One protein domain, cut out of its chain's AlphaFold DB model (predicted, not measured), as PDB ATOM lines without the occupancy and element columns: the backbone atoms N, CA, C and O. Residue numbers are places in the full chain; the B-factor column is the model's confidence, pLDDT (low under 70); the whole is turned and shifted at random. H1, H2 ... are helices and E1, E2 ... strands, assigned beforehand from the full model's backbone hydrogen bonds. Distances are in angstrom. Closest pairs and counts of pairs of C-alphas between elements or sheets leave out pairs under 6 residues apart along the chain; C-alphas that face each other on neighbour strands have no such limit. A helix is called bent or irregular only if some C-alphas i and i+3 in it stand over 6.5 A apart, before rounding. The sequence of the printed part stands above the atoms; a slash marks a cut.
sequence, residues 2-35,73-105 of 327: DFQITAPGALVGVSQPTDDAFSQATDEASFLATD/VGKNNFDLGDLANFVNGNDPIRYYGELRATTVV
ATOM      1  N   ASP A   2     166.320-113.532 379.573       71.31
ATOM      2  CA  ASP A   2     167.186-112.433 379.140       71.31
ATOM      3  C   ASP A   2     167.493-111.555 380.355       71.31
ATOM      4  O   ASP A   2     166.583-111.043 381.008       71.31
ATOM      5  N   PHE A   3     168.773-111.417 380.683       80.50
ATOM      6  CA  PHE A   3     169.267-110.650 381.819       80.50
ATOM      7  C   PHE A   3     170.043-109.442 381.322       80.50
ATOM      8  O   PHE A   3     170.903-109.571 380.452       80.50
ATOM      9  N   GLN A   4     169.775-108.278 381.904       87.19
ATOM     10  CA  GLN A   4     170.631-107.112 381.750       87.19
ATOM     11  C   GLN A   4     171.745-107.184 382.801       87.19
ATOM     12  O   GLN A   4     171.460-107.217 383.995       87.19
ATOM     13  N   ILE A   5     173.000-107.220 382.358       83.00
ATOM     14  CA  ILE A   5     174.175-107.351 383.232       83.00
ATOM     15  C   ILE A   5     174.726-105.978 383.617       83.00
ATOM     16  O   ILE A   5     175.141-105.773 384.753       83.00
ATOM     17  N   THR A   6     174.720-105.024 382.687       85.69
ATOM     18  CA  THR A   6     175.241-103.671 382.917       85.69
ATOM     19  C   THR A   6     174.221-102.607 382.528       85.69
ATOM     20  O   THR A   6     173.321-102.843 381.720       85.69
ATOM     21  N   ALA A   7     174.343-101.410 383.104       87.88
ATOM     22  CA  ALA A   7     173.585-100.252 382.641       87.88
ATOM     23  C   ALA A   7     174.010 -99.854 381.208       87.88
ATOM     24  O   ALA A   7     175.155-100.117 380.825       87.88
ATOM     25  N   PRO A   8     173.132 -99.194 380.426       89.81
ATOM     26  CA  PRO A   8     173.530 -98.540 379.181       89.81
ATOM     27  C   PRO A   8     174.752 -97.639 379.402       89.81
ATOM     28  O   PRO A   8     174.869 -96.995 380.449       89.81
ATOM     29  N   GLY A   9     175.688 -97.655 378.459       86.25
ATOM     30  CA  GLY A   9     176.894 -96.828 378.499       86.25
ATOM     31  C   GLY A   9     178.028 -97.326 379.390       86.25
ATOM     32  O   GLY A   9     179.144 -96.818 379.298       86.25
ATOM     33  N   ALA A  10     177.793 -98.346 380.222       87.38
ATOM     34  CA  ALA A  10     178.781 -98.829 381.188       87.38
ATOM     35  C   ALA A  10     180.064 -99.389 380.546       87.38
ATOM     36  O   ALA A  10     181.106 -99.419 381.194       87.38
ATOM     37  N   LEU A  11     179.989 -99.835 379.288       87.50
ATOM     38  CA  LEU A  11     181.114-100.423 378.549       87.50
ATOM     39  C   LEU A  11     181.691 -99.475 377.481       87.50
ATOM     40  O   LEU A  11     182.588 -99.850 376.719       87.50
ATOM     41  N   VAL A  12     181.220 -98.223 377.438       85.00
ATOM     42  CA  VAL A  12     181.732 -97.207 376.510       85.00
ATOM     43  C   VAL A  12     183.206 -96.933 376.805       85.00
ATOM     44  O   VAL A  12     183.597 -96.651 377.934       85.00
ATOM     45  N   GLY A  13     184.038 -97.001 375.765       83.06
ATOM     46  CA  GLY A  13     185.482 -96.760 375.860       83.06
ATOM     47  C   GLY A  13     186.314 -97.977 376.269       83.06
ATOM     48  O   GLY A  13     187.538 -97.908 376.191       83.06
ATOM     49  N   VAL A  14     185.671 -99.088 376.641       85.94
ATOM     50  CA  VAL A  14     186.337-100.366 376.943       85.94
ATOM     51  C   VAL A  14     185.914-101.508 376.016       85.94
ATOM     52  O   VAL A  14     186.516-102.576 376.055       85.94
ATOM     53  N   SER A  15     184.916-101.284 375.155       87.06
ATOM     54  CA  SER A  15     184.448-102.243 374.149       87.06
ATOM     55  C   SER A  15     184.790-101.842 372.711       87.06
ATOM     56  O   SER A  15     184.833-100.648 372.404       87.06
ATOM     57  N   GLN A  16     184.911-102.822 371.810       87.81
ATOM     58  CA  GLN A  16     185.091-102.618 370.368       87.81
ATOM     59  C   GLN A  16     184.131-103.491 369.527       87.81
ATOM     60  O   GLN A  16     183.958-104.672 369.836       87.81
ATOM     61  N   PRO A  17     183.526-102.963 368.449       85.69
ATOM     62  CA  PRO A  17     182.713-103.757 367.525       85.69
ATOM     63  C   PRO A  17     183.542-104.804 366.768       85.69
ATOM     64  O   PRO A  17     184.646-104.510 366.311       85.69
ATOM     65  N   THR A  18     183.016-106.021 366.587       79.75
ATOM     66  CA  THR A  18     183.742-107.090 365.870       79.75
ATOM     67  C   THR A  18     183.666-106.988 364.351       79.75
ATOM     68  O   THR A  18     184.582-107.438 363.665       79.75
ATOM     69  N   ASP A  19     182.586-106.404 363.826       71.88
ATOM     70  CA  ASP A  19     182.257-106.461 362.396       71.88
ATOM     71  C   ASP A  19     182.592-105.142 361.652       71.88
ATOM     72  O   ASP A  19     182.489-105.080 360.427       71.88
ATOM     73  N   ASP A  20     183.057-104.105 362.366       62.25
ATOM     74  CA  ASP A  20     183.580-102.857 361.789       62.25
ATOM     75  C   ASP A  20     184.599-102.184 362.731       62.25
ATOM     76  O   ASP A  20     184.234-101.606 363.755       62.25
ATOM     77  N   ALA A  21     185.883-102.214 362.358       51.84
ATOM     78  CA  ALA A  21     186.980-101.613 363.125       51.84
ATOM     79  C   ALA A  21     186.916-100.070 363.223       51.84
ATOM     80  O   ALA A  21     187.724 -99.471 363.932       51.84
ATOM     81  N   PHE A  22     185.984 -99.421 362.511       52.97
ATOM     82  CA  PHE A  22     185.772 -97.968 362.527       52.97
ATOM     83  C   PHE A  22     184.455 -97.541 363.194       52.97
ATOM     84  O   PHE A  22     184.172 -96.343 363.284       52.97
ATOM     85  N   SER A  23     183.661 -98.496 363.678       58.19
ATOM     86  CA  SER A  23     182.427 -98.238 364.416       58.19
ATOM     87  C   SER A  23     182.742 -97.798 365.858       58.19
ATOM     88  O   SER A  23     183.610 -98.364 366.522       58.19
ATOM     89  N   GLN A  24     182.085 -96.731 366.330       57.12
ATOM     90  CA  GLN A  24     182.307 -96.172 367.672       57.12
ATOM     91  C   GLN A  24     181.743 -97.093 368.765       57.12
ATOM     92  O   GLN A  24     180.828 -97.877 368.522       57.12
ATOM     93  N   ALA A  25     182.275 -96.958 369.986       61.41
ATOM     94  CA  ALA A  25     181.736 -97.618 371.172       61.41
ATOM     95  C   ALA A  25     180.223 -97.353 371.308       61.41
ATOM     96  O   ALA A  25     179.768 -96.220 371.151       61.41
ATOM     97  N   THR A  26     179.456 -98.410 371.574       74.69
ATOM     98  CA  THR A  26     177.994 -98.361 371.708       74.69
ATOM     99  C   THR A  26     177.578 -97.977 373.134       74.69
ATOM    100  O   THR A  26     178.260 -98.326 374.094       74.69
ATOM    101  N   ASP A  27     176.450 -97.277 373.272       84.62
ATOM    102  CA  ASP A  27     175.815 -96.950 374.562       84.62
ATOM    103  C   ASP A  27     174.859 -98.067 375.034       84.62
ATOM    104  O   ASP A  27     174.133 -97.925 376.015       84.62
ATOM    105  N   GLU A  28     174.817 -99.202 374.333       86.94
ATOM    106  CA  GLU A  28     173.946-100.318 374.696       86.94
ATOM    107  C   GLU A  28     174.322-100.963 376.036       86.94
ATOM    108  O   GLU A  28     175.488-101.056 376.422       86.94
ATOM    109  N   ALA A  29     173.300-101.456 376.737       87.94
ATOM    110  CA  ALA A  29     173.477-102.315 377.898       87.94
ATOM    111  C   ALA A  29     173.976-103.709 377.485       87.94
ATOM    112  O   ALA A  29     173.642-104.204 376.405       87.94
ATOM    113  N   SER A  30     174.723-104.372 378.371       87.12
ATOM    114  CA  SER A  30     175.072-105.783 378.188       87.12
ATOM    115  C   SER A  30     173.893-106.680 378.544       87.12
ATOM    116  O   SER A  30     173.317-106.564 379.630       87.12
ATOM    117  N   PHE A  31     173.551-107.582 377.628       88.69
ATOM    118  CA  PHE A  31     172.487-108.563 377.767       88.69
ATOM    119  C   PHE A  31     173.040-109.981 377.660       88.69
ATOM    120  O   PHE A  31     173.915-110.267 376.842       88.69
ATOM    121  N   LEU A  32     172.469-110.882 378.453       87.69
ATOM    122  CA  LEU A  32     172.760-112.306 378.442       87.69
ATOM    123  C   LEU A  32     171.466-113.107 378.375       87.69
ATOM    124  O   LEU A  32     170.598-112.966 379.231       87.69
ATOM    125  N   ALA A  33     171.391-114.010 377.410       87.62
ATOM    126  CA  ALA A  33     170.386-115.053 377.348       87.62
ATOM    127  C   ALA A  33     171.067-116.420 377.437       87.62
ATOM    128  O   ALA A  33     171.825-116.804 376.547       87.62
ATOM    129  N   THR A  34     170.807-117.166 378.507       79.38
ATOM    130  CA  THR A  34     171.314-118.534 378.669       79.38
ATOM    131  C   THR A  34     170.191-119.547 378.519       79.38
ATOM    132  O   THR A  34     169.039-119.301 378.902       79.38
ATOM    133  N   ASP A  35     170.555-120.693 377.955       77.62
ATOM    134  CA  ASP A  35     169.783-121.920 378.032       77.62
ATOM    135  C   ASP A  35     170.591-122.905 378.886       77.62
ATOM    136  O   ASP A  35     171.704-123.268 378.516       77.62
ATOM    137  N   VAL A  73     176.158-122.539 376.659       91.81
ATOM    138  CA  VAL A  73     176.689-121.352 375.978       91.81
ATOM    139  C   VAL A  73     175.709-120.192 376.129       91.81
ATOM    140  O   VAL A  73     174.549-120.269 375.720       91.81
ATOM    141  N   GLY A  74     176.182-119.096 376.715       90.75
ATOM    142  CA  GLY A  74     175.448-117.847 376.829       90.75
ATOM    143  C   GLY A  74     175.419-117.090 375.506       90.75
ATOM    144  O   GLY A  74     176.440-116.939 374.834       90.75
ATOM    145  N   LYS A  75     174.237-116.587 375.147       92.88
ATOM    146  CA  LYS A  75     174.060-115.627 374.060       92.88
ATOM    147  C   LYS A  75     174.201-114.219 374.612       92.88
ATOM    148  O   LYS A  75     173.457-113.861 375.519       92.88
ATOM    149  N   ASN A  76     175.121-113.433 374.076       91.94
ATOM    150  CA  ASN A  76     175.416-112.096 374.577       91.94
ATOM    151  C   ASN A  76     175.720-111.123 373.434       91.94
ATOM    152  O   ASN A  76     176.102-111.539 372.343       91.94
ATOM    153  N   ASN A  77     175.471-109.832 373.664       91.44
ATOM    154  CA  ASN A  77     175.812-108.759 372.724       91.44
ATOM    155  C   ASN A  77     177.207-108.175 372.989       91.44
ATOM    156  O   ASN A  77     177.815-107.640 372.066       91.44
ATOM    157  N   PHE A  78     177.727-108.335 374.206       91.06
ATOM    158  CA  PHE A  78     179.131-108.133 374.557       91.06
ATOM    159  C   PHE A  78     179.718-109.462 375.030       91.06
ATOM    160  O   PHE A  78     179.091-110.122 375.862       91.06
ATOM    161  N   ASP A  79     180.901-109.837 374.538       91.25
ATOM    162  CA  ASP A  79     181.550-111.097 374.911       91.25
ATOM    163  C   ASP A  79     181.747-111.165 376.431       91.25
ATOM    164  O   ASP A  79     182.445-110.343 377.034       91.25
ATOM    165  N   LEU A  80     181.103-112.148 377.058       89.00
ATOM    166  CA  LEU A  80     181.130-112.299 378.510       89.00
ATOM    167  C   LEU A  80     182.463-112.833 379.026       89.00
ATOM    168  O   LEU A  80     182.819-112.547 380.164       89.00
ATOM    169  N   GLY A  81     183.202-113.577 378.204       88.00
ATOM    170  CA  GLY A  81     184.551-114.021 378.534       88.00
ATOM    171  C   GLY A  81     185.505-112.835 378.574       88.00
ATOM    172  O   GLY A  81     186.274-112.705 379.525       88.00
ATOM    173  N   ASP A  82     185.411-111.927 377.601       88.81
ATOM    174  CA  ASP A  82     186.180-110.681 377.625       88.81
ATOM    175  C   ASP A  82     185.789-109.835 378.844       88.81
ATOM    176  O   ASP A  82     186.665-109.384 379.576       88.81
ATOM    177  N   LEU A  83     184.485-109.672 379.110       86.75
ATOM    178  CA  LEU A  83     183.980-108.904 380.254       86.75
ATOM    179  C   LEU A  83     184.449-109.481 381.600       86.75
ATOM    180  O   LEU A  83     184.901-108.726 382.458       86.75
ATOM    181  N   ALA A  84     184.381-110.802 381.780       82.44
ATOM    182  CA  ALA A  84     184.825-111.472 383.003       82.44
ATOM    183  C   ALA A  84     186.346-111.354 383.218       82.44
ATOM    184  O   ALA A  84     186.805-111.265 384.354       82.44
ATOM    185  N   ASN A  85     187.135-111.303 382.138       79.94
ATOM    186  CA  ASN A  85     188.595-111.172 382.198       79.94
ATOM    187  C   ASN A  85     189.090-109.714 382.129       79.94
ATOM    188  O   ASN A  85     190.288-109.458 382.308       79.94
ATOM    189  N   PHE A  86     188.190-108.749 381.907       76.56
ATOM    190  CA  PHE A  86     188.522-107.338 381.690       76.56
ATOM    191  C   PHE A  86     189.208-106.676 382.898       76.56
ATOM    192  O   PHE A  86     189.891-105.665 382.746       76.56
ATOM    193  N   VAL A  87     189.131-107.289 384.085       60.41
ATOM    194  CA  VAL A  87     189.799-106.836 385.321       60.41
ATOM    195  C   VAL A  87     191.319-106.644 385.139       60.41
ATOM    196  O   VAL A  87     191.916-105.823 385.833       60.41
ATOM    197  N   ASN A  88     191.945-107.321 384.167       54.47
ATOM    198  CA  ASN A  88     193.384-107.211 383.883       54.47
ATOM    199  C   ASN A  88     193.753-106.322 382.671       54.47
ATOM    200  O   ASN A  88     194.933-106.217 382.347       54.47
ATOM    201  N   GLY A  89     192.785-105.676 382.003       59.28
ATOM    202  CA  GLY A  89     193.020-104.589 381.036       59.28
ATOM    203  C   GLY A  89     193.752-104.929 379.729       59.28
ATOM    204  O   GLY A  89     194.250-104.011 379.079       59.28
ATOM    205  N   ASN A  90     193.854-106.203 379.335       62.84
ATOM    206  CA  ASN A  90     194.727-106.585 378.218       62.84
ATOM    207  C   ASN A  90     194.075-106.511 376.826       62.84
ATOM    208  O   ASN A  90     194.813-106.299 375.870       62.84
ATOM    209  N   ASP A  91     192.741-106.583 376.705       76.19
ATOM    210  CA  ASP A  91     192.028-106.471 375.422       76.19
ATOM    211  C   ASP A  91     190.648-105.794 375.585       76.19
ATOM    212  O   ASP A  91     189.986-105.985 376.611       76.19
ATOM    213  N   PRO A  92     190.191-104.986 374.607       86.81
ATOM    214  CA  PRO A  92     188.854-104.389 374.628       86.81
ATOM    215  C   PRO A  92     187.753-105.444 374.438       86.81
ATOM    216  O   PRO A  92     187.870-106.351 373.612       86.81
ATOM    217  N   ILE A  93     186.646-105.271 375.159       89.50
ATOM    218  CA  ILE A  93     185.500-106.187 375.170       89.50
ATOM    219  C   ILE A  93     184.839-106.216 373.791       89.50
ATOM    220  O   ILE A  93     184.391-105.184 373.283       89.50
ATOM    221  N   ARG A  94     184.742-107.390 373.168       91.19
ATOM    222  CA  ARG A  94     184.094-107.527 371.860       91.19
ATOM    223  C   ARG A  94     182.594-107.246 371.951       91.19
ATOM    224  O   ARG A  94     181.904-107.801 372.800       91.19
ATOM    225  N   TYR A  95     182.091-106.415 371.043       90.88
ATOM    226  CA  TYR A  95     180.673-106.098 370.873       90.88
ATOM    227  C   TYR A  95     180.165-106.605 369.519       90.88
ATOM    228  O   TYR A  95     180.763-106.331 368.476       90.88
ATOM    229  N   TYR A  96     179.049-107.329 369.536       89.56
ATOM    230  CA  TYR A  96     178.506-108.026 368.371       89.56
ATOM    231  C   TYR A  96     177.312-107.329 367.711       89.56
ATOM    232  O   TYR A  96     176.928-107.719 366.613       89.56
ATOM    233  N   GLY A  97     176.683-106.349 368.369       88.19
ATOM    234  CA  GLY A  97     175.452-105.708 367.871       88.19
ATOM    235  C   GLY A  97     174.170-106.536 368.022       88.19
ATOM    236  O   GLY A  97     173.075-106.026 367.809       88.19
ATOM    237  N   GLU A  98     174.284-107.808 368.399       89.19
ATOM    238  CA  GLU A  98     173.175-108.744 368.574       89.19
ATOM    239  C   GLU A  98     173.560-109.836 369.581       89.19
ATOM    240  O   GLU A  98     174.739-110.036 369.865       89.19
ATOM    241  N   LEU A  99     172.583-110.583 370.102       90.62
ATOM    242  CA  LEU A  99     172.857-111.718 370.987       90.62
ATOM    243  C   LEU A  99     173.461-112.896 370.202       90.62
ATOM    244  O   LEU A  99     172.738-113.626 369.519       90.62
ATOM    245  N   ARG A 100     174.770-113.131 370.344       91.56
ATOM    246  CA  ARG A 100     175.488-114.266 369.738       91.56
ATOM    247  C   ARG A 100     175.887-115.294 370.795       91.56
ATOM    248  O   ARG A 100     176.316-114.929 371.880       91.56
ATOM    249  N   ALA A 101     175.748-116.583 370.478       91.81
ATOM    250  CA  ALA A 101     176.201-117.685 371.336       91.81
ATOM    251  C   ALA A 101     177.730-117.810 371.263       91.81
ATOM    252  O   ALA A 101     178.249-118.462 370.358       91.81
ATOM    253  N   THR A 102     178.444-117.139 372.164       90.75
ATOM    254  CA  THR A 102     179.905-116.954 372.056       90.75
ATOM    255  C   THR A 102     180.665-117.349 373.310       90.75
ATOM    256  O   THR A 102     181.851-117.656 373.218       90.75
ATOM    257  N   THR A 103     180.006-117.378 374.469       91.50
ATOM    258  CA  THR A 103     180.685-117.597 375.747       91.50
ATOM    259  C   THR A 103     180.130-118.818 376.455       91.50
ATOM    260  O   THR A 103     178.938-118.888 376.746       91.50
ATOM    261  N   VAL A 104     181.003-119.762 376.789       91.81
ATOM    262  CA  VAL A 104     180.667-120.869 377.689       91.81
ATOM    263  C   VAL A 104     180.444-120.307 379.089       91.81
ATOM    264  O   VAL A 104     181.355-119.712 379.664       91.81
ATOM    265  N   VAL A 105     179.237-120.478 379.623       91.00
ATOM    266  CA  VAL A 105     178.856-120.007 380.966       91.00
ATOM    267  C   VAL A 105     178.818-121.138 381.989       91.00
ATOM    268  O   VAL A 105     178.859-120.885 383.186       91.00
TER     269      VAL A 105
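This is residues 2 to 35 and 73 to 105 of the 327 residues of the protein "TonB_dep_Rec domain-containing protein" of Alteromonadaceae bacterium (UniProt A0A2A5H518). The domain is one strongly twisted, mixed sheet built on the long, sharply bent strand E5 and its neighbour E4, with a short, irregular helix, H1, packed on it beside the first residues of E5. Two links without named elements, residues 5 to 14 and 18 to 30, run from the E1 and E3 side of the sheet to its other edge, E2, and back again. The 67 printed residues hold one named helix and five named strands, in the chain order E1 E2 E3 E4 H1 E5; across the sheet the order is E1 E3 E4 E5 E2. The class is mixed, helices and strands, and the whole is compact, with a radius of gyration of the C-alphas of 10.9 A and spans of 32 by 23 by 22 A.

E5, residues 93 to 105, is the longest strand, 16.4 A from first to last C-alpha; it bends by 131 degrees at residue 97 and ends at C-alpha 105 at (178.856, -120.007, 380.966). E4, residues 73 to 78, measures 13.5 A. The other strands have three residues each: E3, residues 31 to 33, E2, residues 15 to 17, and E1, residues 2 to 4, which begins at C-alpha 2 at (167.186, -112.433, 379.140). H1, residues 80 to 88, measures 14.3 A and begins at C-alpha 80 at (181.130, -112.299, 378.510); it is irregular, with C-alphas 84 and 87 7.2 A apart.

E4 and E5 are antiparallel at 157 degrees, with N 74 and O 103 within hydrogen-bond range at 2.8 A. The pairing of E5 is staggered: its residues 95 to 104 pair with E4 and its residues 93 to 95 with E2. E5 and E2 are parallel, with N 16 and O 93 at 2.8 A. E3 and E4 are antiparallel at 161 degrees, with N 33 and O 75 at 2.8 A. E1 and E3 are antiparallel at 156 degrees, with N 3 and O 32 at 2.8 A. E1 is apart from E4 and E5. H1 is on the sheet; its closest C-alphas to E5 are those of Asp 82 and Ile 93, 5.2 A apart. In H1, 3 of 5 O i to N i+4 pairs are within hydrogen-bond range.

The two C-alphas farthest apart are those of Phe 22 and Asp 35, 32.7 A. Residues 36 to 72 are cut out; C-alphas 35 and 73 are 7.2 A apart across the cut. The link from E2 to E3 is long, 13 residues. The mean pLDDT of the printed part is 82.2, with residues 20 to 25 and 87 to 90 under 70.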